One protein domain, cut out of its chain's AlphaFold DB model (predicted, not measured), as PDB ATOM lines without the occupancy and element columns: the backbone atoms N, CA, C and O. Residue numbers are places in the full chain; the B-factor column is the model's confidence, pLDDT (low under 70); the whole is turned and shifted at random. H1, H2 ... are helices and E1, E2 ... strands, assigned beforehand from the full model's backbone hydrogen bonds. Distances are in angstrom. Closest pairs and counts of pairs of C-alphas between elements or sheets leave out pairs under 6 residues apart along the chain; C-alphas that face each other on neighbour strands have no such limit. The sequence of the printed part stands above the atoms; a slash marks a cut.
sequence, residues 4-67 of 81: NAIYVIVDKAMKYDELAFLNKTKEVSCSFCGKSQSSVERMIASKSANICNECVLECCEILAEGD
ATOM      1  N   ASN A   4      83.474 247.024 278.720       84.00
ATOM      2  CA  ASN A   4      83.036 247.168 280.110       84.00
ATOM      3  C   ASN A   4      83.605 246.048 280.984       84.00
ATOM      4  O   ASN A   4      84.014 246.302 282.115       84.00
ATOM      5  N   ALA A   5      83.701 244.822 280.458       87.06
ATOM      6  CA  ALA A   5      84.348 243.724 281.173       87.06
ATOM      7  C   ALA A   5      85.840 244.006 281.427       87.06
ATOM      8  O   ALA A   5      86.344 243.678 282.499       87.06
ATOM      9  N   ILE A   6      86.529 244.661 280.485       87.50
ATOM     10  CA  ILE A   6      87.929 245.083 280.656       87.50
ATOM     11  C   ILE A   6      88.048 246.115 281.785       87.50
ATOM     12  O   ILE A   6      88.868 245.924 282.682       87.50
ATOM     13  N   TYR A   7      87.209 247.155 281.795       84.00
ATOM     14  CA  TYR A   7      87.226 248.170 282.858       84.00
ATOM     15  C   TYR A   7      86.965 247.566 284.242       84.00
ATOM     16  O   TYR A   7      87.715 247.828 285.175       84.00
ATOM     17  N   VAL A   8      85.988 246.661 284.361       85.62
ATOM     18  CA  VAL A   8      85.686 245.974 285.631       85.62
ATOM     19  C   VAL A   8      86.872 245.148 286.144       85.62
ATOM     20  O   VAL A   8      87.083 245.052 287.356       85.62
ATOM     21  N   ILE A   9      87.640 244.528 285.246       87.75
ATOM     22  CA  ILE A   9      88.825 243.741 285.614       87.75
ATOM     23  C   ILE A   9      89.956 244.658 286.093       87.75
ATOM     24  O   ILE A   9      90.588 244.346 287.103       87.75
ATOM     25  N   VAL A  10      90.180 245.789 285.417       85.25
ATOM     26  CA  VAL A  10      91.204 246.776 285.796       85.25
ATOM     27  C   VAL A  10      90.882 247.408 287.154       85.25
ATOM     28  O   VAL A  10      91.739 247.401 288.035       85.25
ATOM     29  N   ASP A  11      89.639 247.847 287.374       85.06
ATOM     30  CA  ASP A  11      89.176 248.398 288.659       85.06
ATOM     31  C   ASP A  11      89.364 247.408 289.818       85.06
ATOM     32  O   ASP A  11      89.857 247.762 290.893       85.06
ATOM     33  N   LYS A  12      89.009 246.132 289.603       84.44
ATOM     34  CA  LYS A  12      89.232 245.090 290.612       84.44
ATOM     35  C   LYS A  12      90.719 244.910 290.893       84.44
ATOM     36  O   LYS A  12      91.091 244.886 292.062       84.44
ATOM     37  N   ALA A  13      91.554 244.797 289.860       83.06
ATOM     38  CA  ALA A  13      92.992 244.591 290.015       83.06
ATOM     39  C   ALA A  13      93.661 245.724 290.813       83.06
ATOM     40  O   ALA A  13      94.418 245.439 291.739       83.06
ATOM     41  N   MET A  14      93.313 246.984 290.529       80.31
ATOM     42  CA  MET A  14      93.828 248.147 291.265       80.31
ATOM     43  C   MET A  14      93.445 248.109 292.752       80.31
ATOM     44  O   MET A  14      94.277 248.370 293.618       80.31
ATOM     45  N   LYS A  15      92.210 247.703 293.067       77.38
ATOM     46  CA  LYS A  15      91.746 247.563 294.454       77.38
ATOM     47  C   LYS A  15      92.462 246.441 295.218       77.38
ATOM     48  O   LYS A  15      92.699 246.573 296.417       77.38
ATOM     49  N   TYR A  16      92.799 245.331 294.557       72.81
ATOM     50  CA  TYR A  16      93.580 244.252 295.184       72.81
ATOM     51  C   TYR A  16      95.014 244.690 295.506       72.81
ATOM     52  O   TYR A  16      95.543 244.283 296.541       72.81
ATOM     53  N   ASP A  17      95.613 245.537 294.668       74.69
ATOM     54  CA  ASP A  17      96.959 246.077 294.887       74.69
ATOM     55  C   ASP A  17      97.000 247.044 296.089       74.69
ATOM     56  O   ASP A  17      97.872 246.938 296.953       74.69
ATOM     57  N   GLU A  18      95.981 247.898 296.249       66.50
ATOM     58  CA  GLU A  18      95.833 248.783 297.418       66.50
ATOM     59  C   GLU A  18      95.653 247.995 298.733       66.50
ATOM     60  O   GLU A  18      96.263 248.315 299.757       66.50
ATOM     61  N   LEU A  19      94.883 246.898 298.709       69.12
ATOM     62  CA  LEU A  19      94.737 245.991 299.858       69.12
ATOM     63  C   LEU A  19      96.036 245.238 300.189       69.12
ATOM     64  O   LEU A  19      96.316 244.964 301.361       69.12
ATOM     65  N   ALA A  20      96.834 244.896 299.177       70.62
ATOM     66  CA  ALA A  20      98.149 244.295 299.376       70.62
ATOM     67  C   ALA A  20      99.126 245.296 300.017       70.62
ATOM     68  O   ALA A  20      99.898 244.922 300.904       70.62
ATOM     69  N   PHE A  21      99.046 246.572 299.636       65.00
ATOM     70  CA  PHE A  21      99.865 247.639 300.207       65.00
ATOM     71  C   PHE A  21      99.476 247.976 301.656       65.00
ATOM     72  O   PHE A  21     100.354 248.085 302.512       65.00
ATOM     73  N   LEU A  22      98.178 248.019 301.979       62.88
ATOM     74  CA  LEU A  22      97.680 248.250 303.345       62.88
ATOM     75  C   LEU A  22      98.140 247.178 304.348       62.88
ATOM     76  O   LEU A  22      98.375 247.477 305.518       62.88
ATOM     77  N   ASN A  23      98.327 245.935 303.897       59.59
ATOM     78  CA  ASN A  23      98.902 244.875 304.732       59.59
ATOM     79  C   ASN A  23     100.417 245.017 304.942       59.59
ATOM     80  O   ASN A  23     100.968 244.379 305.839       59.59
ATOM     81  N   LYS A  24     101.098 245.847 304.145       60.78
ATOM     82  CA  LYS A  24     102.547 246.053 304.217       60.78
ATOM     83  C   LYS A  24     102.953 247.249 305.081       60.78
ATOM     84  O   LYS A  24     104.101 247.307 305.509       60.78
ATOM     85  N   THR A  25     102.029 248.163 305.382       59.69
ATOM     86  CA  THR A  25     102.307 249.421 306.102       59.69
ATOM     87  C   THR A  25     101.533 249.562 307.410       59.69
ATOM     88  O   THR A  25     101.239 250.678 307.838       59.69
ATOM     89  N   LYS A  26     101.157 248.456 308.060       70.44
ATOM     90  CA  LYS A  26     100.544 248.543 309.387       70.44
ATOM     91  C   LYS A  26     101.616 249.022 310.370       70.44
ATOM     92  O   LYS A  26     102.508 248.252 310.717       70.44
ATOM     93  N   GLU A  27     101.559 250.297 310.754       79.25
ATOM     94  CA  GLU A  27     102.454 250.857 311.770       79.25
ATOM     95  C   GLU A  27     102.365 250.002 313.035       79.25
ATOM     96  O   GLU A  27     101.292 249.810 313.614       79.25
ATOM     97  N   VAL A  28     103.503 249.439 313.430       90.25
ATOM     98  CA  VAL A  28     103.611 248.581 314.605       90.25
ATOM     99  C   VAL A  28     103.683 249.471 315.844       90.25
ATOM    100  O   VAL A  28     104.467 250.422 315.884       90.25
ATOM    101  N   SER A  29     102.875 249.174 316.860       95.88
ATOM    102  CA  SER A  29     102.856 249.894 318.136       95.88
ATOM    103  C   SER A  29     103.350 249.022 319.289       95.88
ATOM    104  O   SER A  29     103.226 247.792 319.261       95.88
ATOM    105  N   CYS A  30     103.924 249.668 320.305       97.25
ATOM    106  CA  CYS A  30     104.319 249.028 321.556       97.25
ATOM    107  C   CYS A  30     103.068 248.530 322.286       97.25
ATOM    108  O   CYS A  30     102.145 249.300 322.547       97.25
ATOM    109  N   SER A  31     103.056 247.255 322.664       97.00
ATOM    110  CA  SER A  31     101.944 246.623 323.379       97.00
ATOM    111  C   SER A  31     101.787 247.120 324.822       97.00
ATOM    112  O   SER A  31     100.754 246.866 325.430       97.00
ATOM    113  N   PHE A  32     102.790 247.819 325.361       96.56
ATOM    114  CA  PHE A  32     102.822 248.291 326.748       96.56
ATOM    115  C   PHE A  32     102.427 249.767 326.864       96.56
ATOM    116  O   PHE A  32     101.510 250.100 327.607       96.56
ATOM    117  N   CYS A  33     103.073 250.656 326.100       97.19
ATOM    118  CA  CYS A  33     102.804 252.100 326.148       97.19
ATOM    119  C   CYS A  33     101.943 252.628 324.990       97.19
ATOM    120  O   CYS A  33     101.560 253.795 325.002       97.19
ATOM    121  N   GLY A  34     101.676 251.821 323.959       95.75
ATOM    122  CA  GLY A  34     100.874 252.215 322.796       95.75
ATOM    123  C   GLY A  34     101.580 253.109 321.767       95.75
ATOM    124  O   GLY A  34     101.011 253.350 320.704       95.75
ATOM    125  N   LYS A  35     102.810 253.579 322.027       96.56
ATOM    126  CA  LYS A  35     103.573 254.411 321.078       96.56
ATOM    127  C   LYS A  35     103.852 253.656 319.772       96.56
ATOM    128  O   LYS A  35     104.159 252.461 319.792       96.56
ATOM    129  N   SER A  36     103.774 254.357 318.641       95.56
ATOM    130  CA  SER A  36     104.156 253.823 317.328       95.56
ATOM    131  C   SER A  36     105.671 253.619 317.231       95.56
ATOM    132  O   SER A  36     106.442 254.279 317.929       95.56
ATOM    133  N   GLN A  37     106.112 252.744 316.325       94.44
ATOM    134  CA  GLN A  37     107.533 252.554 316.010       94.44
ATOM    135  C   GLN A  37     108.233 253.860 315.597       94.44
ATOM    136  O   GLN A  37     109.410 254.032 315.883       94.44
ATOM    137  N   SER A  38     107.509 254.785 314.962       93.75
ATOM    138  CA  SER A  38     107.991 256.119 314.585       93.75
ATOM    139  C   SER A  38     108.199 257.064 315.779       93.75
ATOM    140  O   SER A  38     108.921 258.049 315.654       93.75
ATOM    141  N   SER A  39     107.596 256.766 316.935       95.81
ATOM    142  CA  SER A  39     107.620 257.604 318.145       95.81
ATOM    143  C   SER A  39     108.621 257.135 319.212       95.81
ATOM    144  O   SER A  39     108.637 257.689 320.309       95.81
ATOM    145  N   VAL A  40     109.416 256.098 318.933       96.56
ATOM    146  CA  VAL A  40     110.394 255.514 319.868       96.56
ATOM    147  C   VAL A  40     111.724 255.275 319.158       96.56
ATOM    148  O   VAL A  40     111.755 255.093 317.944       96.56
ATOM    149  N   GLU A  41     112.831 255.244 319.901       96.38
ATOM    150  CA  GLU A  41     114.155 255.026 319.301       96.38
ATOM    151  C   GLU A  41     114.307 253.596 318.766       96.38
ATOM    152  O   GLU A  41     114.843 253.379 317.676       96.38
ATOM    153  N   ARG A  42     113.832 252.599 319.528       95.88
ATOM    154  CA  ARG A  42     113.865 251.188 319.122       95.88
ATOM    155  C   ARG A  42     112.588 250.462 319.517       95.88
ATOM    156  O   ARG A  42     112.027 250.684 320.587       95.88
ATOM    157  N   MET A  43     112.187 249.533 318.656       96.44
ATOM    158  CA  MET A  43     111.066 248.618 318.862       96.44
ATOM    159  C   MET A  43     111.541 247.184 318.631       96.44
ATOM    160  O   MET A  43     112.111 246.879 317.583       96.44
ATOM    161  N   ILE A  44     111.277 246.305 319.593       95.69
ATOM    162  CA  ILE A  44     111.485 244.862 319.488       95.69
ATOM    163  C   ILE A  44     110.129 244.248 319.143       95.69
ATOM    164  O   ILE A  44     109.206 244.292 319.954       95.69
ATOM    165  N   ALA A  45     109.991 243.704 317.933       93.69
ATOM    166  CA  ALA A  45     108.749 243.102 317.453       93.69
ATOM    167  C   ALA A  45     108.843 241.570 317.445       93.69
ATOM    168  O   ALA A  45     109.780 240.994 316.890       93.69
ATOM    169  N   SER A  46     107.849 240.909 318.037       88.81
ATOM    170  CA  SER A  46     107.638 239.461 317.966       88.81
ATOM    171  C   SER A  46     106.349 239.161 317.194       88.81
ATOM    172  O   SER A  46     105.574 240.059 316.875       88.81
ATOM    173  N   LYS A  47     106.073 237.884 316.909       89.69
ATOM    174  CA  LYS A  47     104.823 237.471 316.240       89.69
ATOM    175  C   LYS A  47     103.566 237.883 317.017       89.69
ATOM    176  O   LYS A  47     102.518 238.054 316.404       89.69
ATOM    177  N   SER A  48     103.672 238.005 318.341       89.44
ATOM    178  CA  SER A  48     102.522 238.158 319.242       89.44
ATOM    179  C   SER A  48     102.485 239.487 320.002       89.44
ATOM    180  O   SER A  48     101.426 239.865 320.486       89.44
ATOM    181  N   ALA A  49     103.621 240.170 320.156       93.62
ATOM    182  CA  ALA A  49     103.736 241.378 320.973       93.62
ATOM    183  C   ALA A  49     104.959 242.204 320.567       93.62
ATOM    184  O   ALA A  49     105.944 241.652 320.066       93.62
ATOM    185  N   ASN A  50     104.907 243.509 320.841       96.19
ATOM    186  CA  ASN A  50     105.999 244.436 320.561       96.19
ATOM    187  C   ASN A  50     106.303 245.277 321.801       96.19
ATOM    188  O   ASN A  50     105.383 245.690 322.508       96.19
ATOM    189  N   ILE A  51     107.575 245.570 322.045       97.62
ATOM    190  CA  ILE A  51     108.016 246.388 323.180       97.62
ATOM    191  C   ILE A  51     109.057 247.413 322.727       97.62
ATOM    192  O   ILE A  51     109.949 247.089 321.942       97.62
ATOM    193  N   CYS A  52     108.938 248.661 323.186       98.25
ATOM    194  CA  CYS A  52     109.918 249.709 322.893       98.25
ATOM    195  C   CYS A  52     111.046 249.759 323.931       98.25
ATOM    196  O   CYS A  52     110.915 249.212 325.026       98.25
ATOM    197  N   ASN A  53     112.138 250.449 323.597       97.69
ATOM    198  CA  ASN A  53     113.296 250.607 324.484       97.69
ATOM    199  C   ASN A  53     112.946 251.231 325.841       97.69
ATOM    200  O   ASN A  53     113.453 250.769 326.854       97.69
ATOM    201  N   GLU A  54     112.062 252.230 325.868       98.06
ATOM    202  CA  GLU A  54     111.634 252.879 327.114       98.06
ATOM    203  C   GLU A  54     110.924 251.882 328.039       98.06
ATOM    204  O   GLU A  54     111.287 251.751 329.198       98.06
ATOM    205  N   CYS A  55     109.973 251.100 327.514       97.81
ATOM    206  CA  CYS A  55     109.254 250.111 328.320       97.81
ATOM    207  C   CYS A  55     110.158 248.995 328.848       97.81
ATOM    208  O   CYS A  55     109.888 248.478 329.924       97.81
ATOM    209  N   VAL A  56     111.215 248.613 328.121       96.50
ATOM    210  CA  VAL A  56     112.197 247.648 328.642       96.50
ATOM    211  C   VAL A  56     112.894 248.215 329.878       96.50
ATOM    212  O   VAL A  56     112.983 247.513 330.878       96.50
ATOM    213  N   LEU A  57     113.343 249.473 329.824       96.00
ATOM    214  CA  LEU A  57     114.040 250.128 330.935       96.00
ATOM    215  C   LEU A  57     113.136 250.267 332.163       96.00
ATOM    216  O   LEU A  57     113.503 249.798 333.234       96.00
ATOM    217  N   GLU A  58     111.925 250.793 331.979       95.00
ATOM    218  CA  GLU A  58     110.934 250.940 333.056       95.00
ATOM    219  C   GLU A  58     110.593 249.582 333.697       95.00
ATOM    220  O   GLU A  58     110.524 249.454 334.918       95.00
ATOM    221  N   CYS A  59     110.427 248.520 332.895       94.88
ATOM    222  CA  CYS A  59     110.214 247.175 333.433       94.88
ATOM    223  C   CYS A  59     111.436 246.655 334.200       94.88
ATOM    224  O   CYS A  59     111.262 246.008 335.229       94.88
ATOM    225  N   CYS A  60     112.655 246.909 333.721       92.12
ATOM    226  CA  CYS A  60     113.877 246.518 334.421       92.12
ATOM    227  C   CYS A  60     114.011 247.221 335.777       92.12
ATOM    228  O   CYS A  60     114.390 246.565 336.744       92.12
ATOM    229  N   GLU A  61     113.670 248.507 335.862       92.94
ATOM    230  CA  GLU A  61     113.683 249.273 337.115       92.94
ATOM    231  C   GLU A  61     112.687 248.699 338.129       92.94
ATOM    232  O   GLU A  61     113.073 248.351 339.244       92.94
ATOM    233  N   ILE A  62     111.437 248.466 337.712       91.69
ATOM    234  CA  ILE A  62     110.402 247.861 338.570       91.69
ATOM    235  C   ILE A  62     110.833 246.477 339.083       91.69
ATOM    236  O   ILE A  62     110.593 246.133 340.241       91.69
ATOM    237  N   LEU A  63     111.457 245.663 338.226       89.12
ATOM    238  CA  LEU A  63     111.934 244.331 338.606       89.12
ATOM    239  C   LEU A  63     113.125 244.393 339.568       89.12
ATOM    240  O   LEU A  63     113.213 243.559 340.464       89.12
ATOM    241  N   ALA A  64     114.012 245.376 339.410       87.69
ATOM    242  CA  ALA A  64     115.156 245.572 340.296       87.69
ATOM    243  C   ALA A  64     114.738 246.033 341.704       87.69
ATOM    244  O   ALA A  64     115.374 245.660 342.685       87.69
ATOM    245  N   GLU A  65     113.660 246.810 341.823       79.19
ATOM    246  CA  GLU A  65     113.123 247.249 343.121       79.19
ATOM    247  C   GLU A  65     112.376 246.135 343.878       79.19
ATOM    248  O   GLU A  65     112.226 246.202 345.099       79.19
ATOM    249  N   GLY A  66     111.902 245.111 343.164       64.25
ATOM    250  CA  GLY A  66     111.070 244.036 343.709       64.25
ATOM    251  C   GLY A  66     111.821 242.845 344.314       64.25
ATOM    252  O   GLY A  66     111.170 241.985 344.906       64.25
ATOM    253  N   ASP A  67     113.149 242.778 344.183       59.94
ATOM    254  CA  ASP A  67     113.935 241.597 344.556       59.94
ATOM    255  C   ASP A  67     115.154 241.966 345.431       59.94
ATOM    256  O   ASP A  67     116.196 242.373 344.913       59.94
TER     257      ASP A  67
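Overview. This is residues 4 to 67 of the 81 residues of the protein "ClpX-type ZB domain-containing protein" of Paenibacillus sp. MY03 (UniProt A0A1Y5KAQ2). Picture a small knot of loop and a two-strand hairpin, E1 and E2, with a helix sticking out at each end: a long free arm made of H1 and the residues just after it, and a shorter one made by most of H2. The two arms make the length, and the outline is a rod spanning 71 by 20 by 13 A. The printed part has 64 residues with two named helices and two named strands, in the order H1, E1, E2, H2; the strands form one antiparallel sheet of order E1 - E2. The class is mostly helix, and the whole is extended, with a radius of gyration of the C-alphas of 20.0 A.

Along the chain. Find C-alpha 4 at (83.036, 247.168, 280.110); from there H1, residues 4 to 22, runs 27.5 A to C-alpha 22 at (97.680, 248.250, 303.345). Residues 23 to 42 then hold no named element, and their C-alphas lie 1 to 14 A from the mean of all C-alphas. Next come E1, residues 43 to 45, 6.1 A long, and E2, residues 50 to 52, 7.0 A long. At residue 53 you enter H2, residues 53 to 65, which runs 18.9 A to C-alpha 65 at (113.123, 247.249, 343.121).

Arrangement. Start at H1 and you will find it apart from both E2 and H2. Its residues 4 to 22, with residues 23 to 26 after them, stand free. Farther along, look at E1 and E2, a hairpin of antiparallel strands whose directions stand at 165 degrees. The C-alphas of Met 43 and Cys 52 face each other at 4.3 A, and those of Ala 45 and Asn 50 at 4.4 A. Two backbone pairs here are within hydrogen-bond range: N 44 and O 51 at 2.8 A, and N 51 and O 44 at 2.9 A. From E2 go on to H2: its closest C-alphas with E1 are those of Met 43 and Asn 53, 6.4 A apart. Residues 57 to 67, of which 57 to 65 belong to H2, stand free. In H1 and H2, every O i to N i+4 pair is within hydrogen-bond range.

Size, cuts and confidence. The two C-alphas farthest apart are those of Asn 4 and Asp 67, the first and last printed residues, at 71.7 A. The printed part has no cut. The link from H1 to E1, 20 residues, is long; those from E1 to E2, 4 residues, and from E2 to H2, 0 residues, are tight. The mean pLDDT of the printed part is 86.4; look for values under 70 at residues 18 to 19, 21 to 25 and 66 to 67.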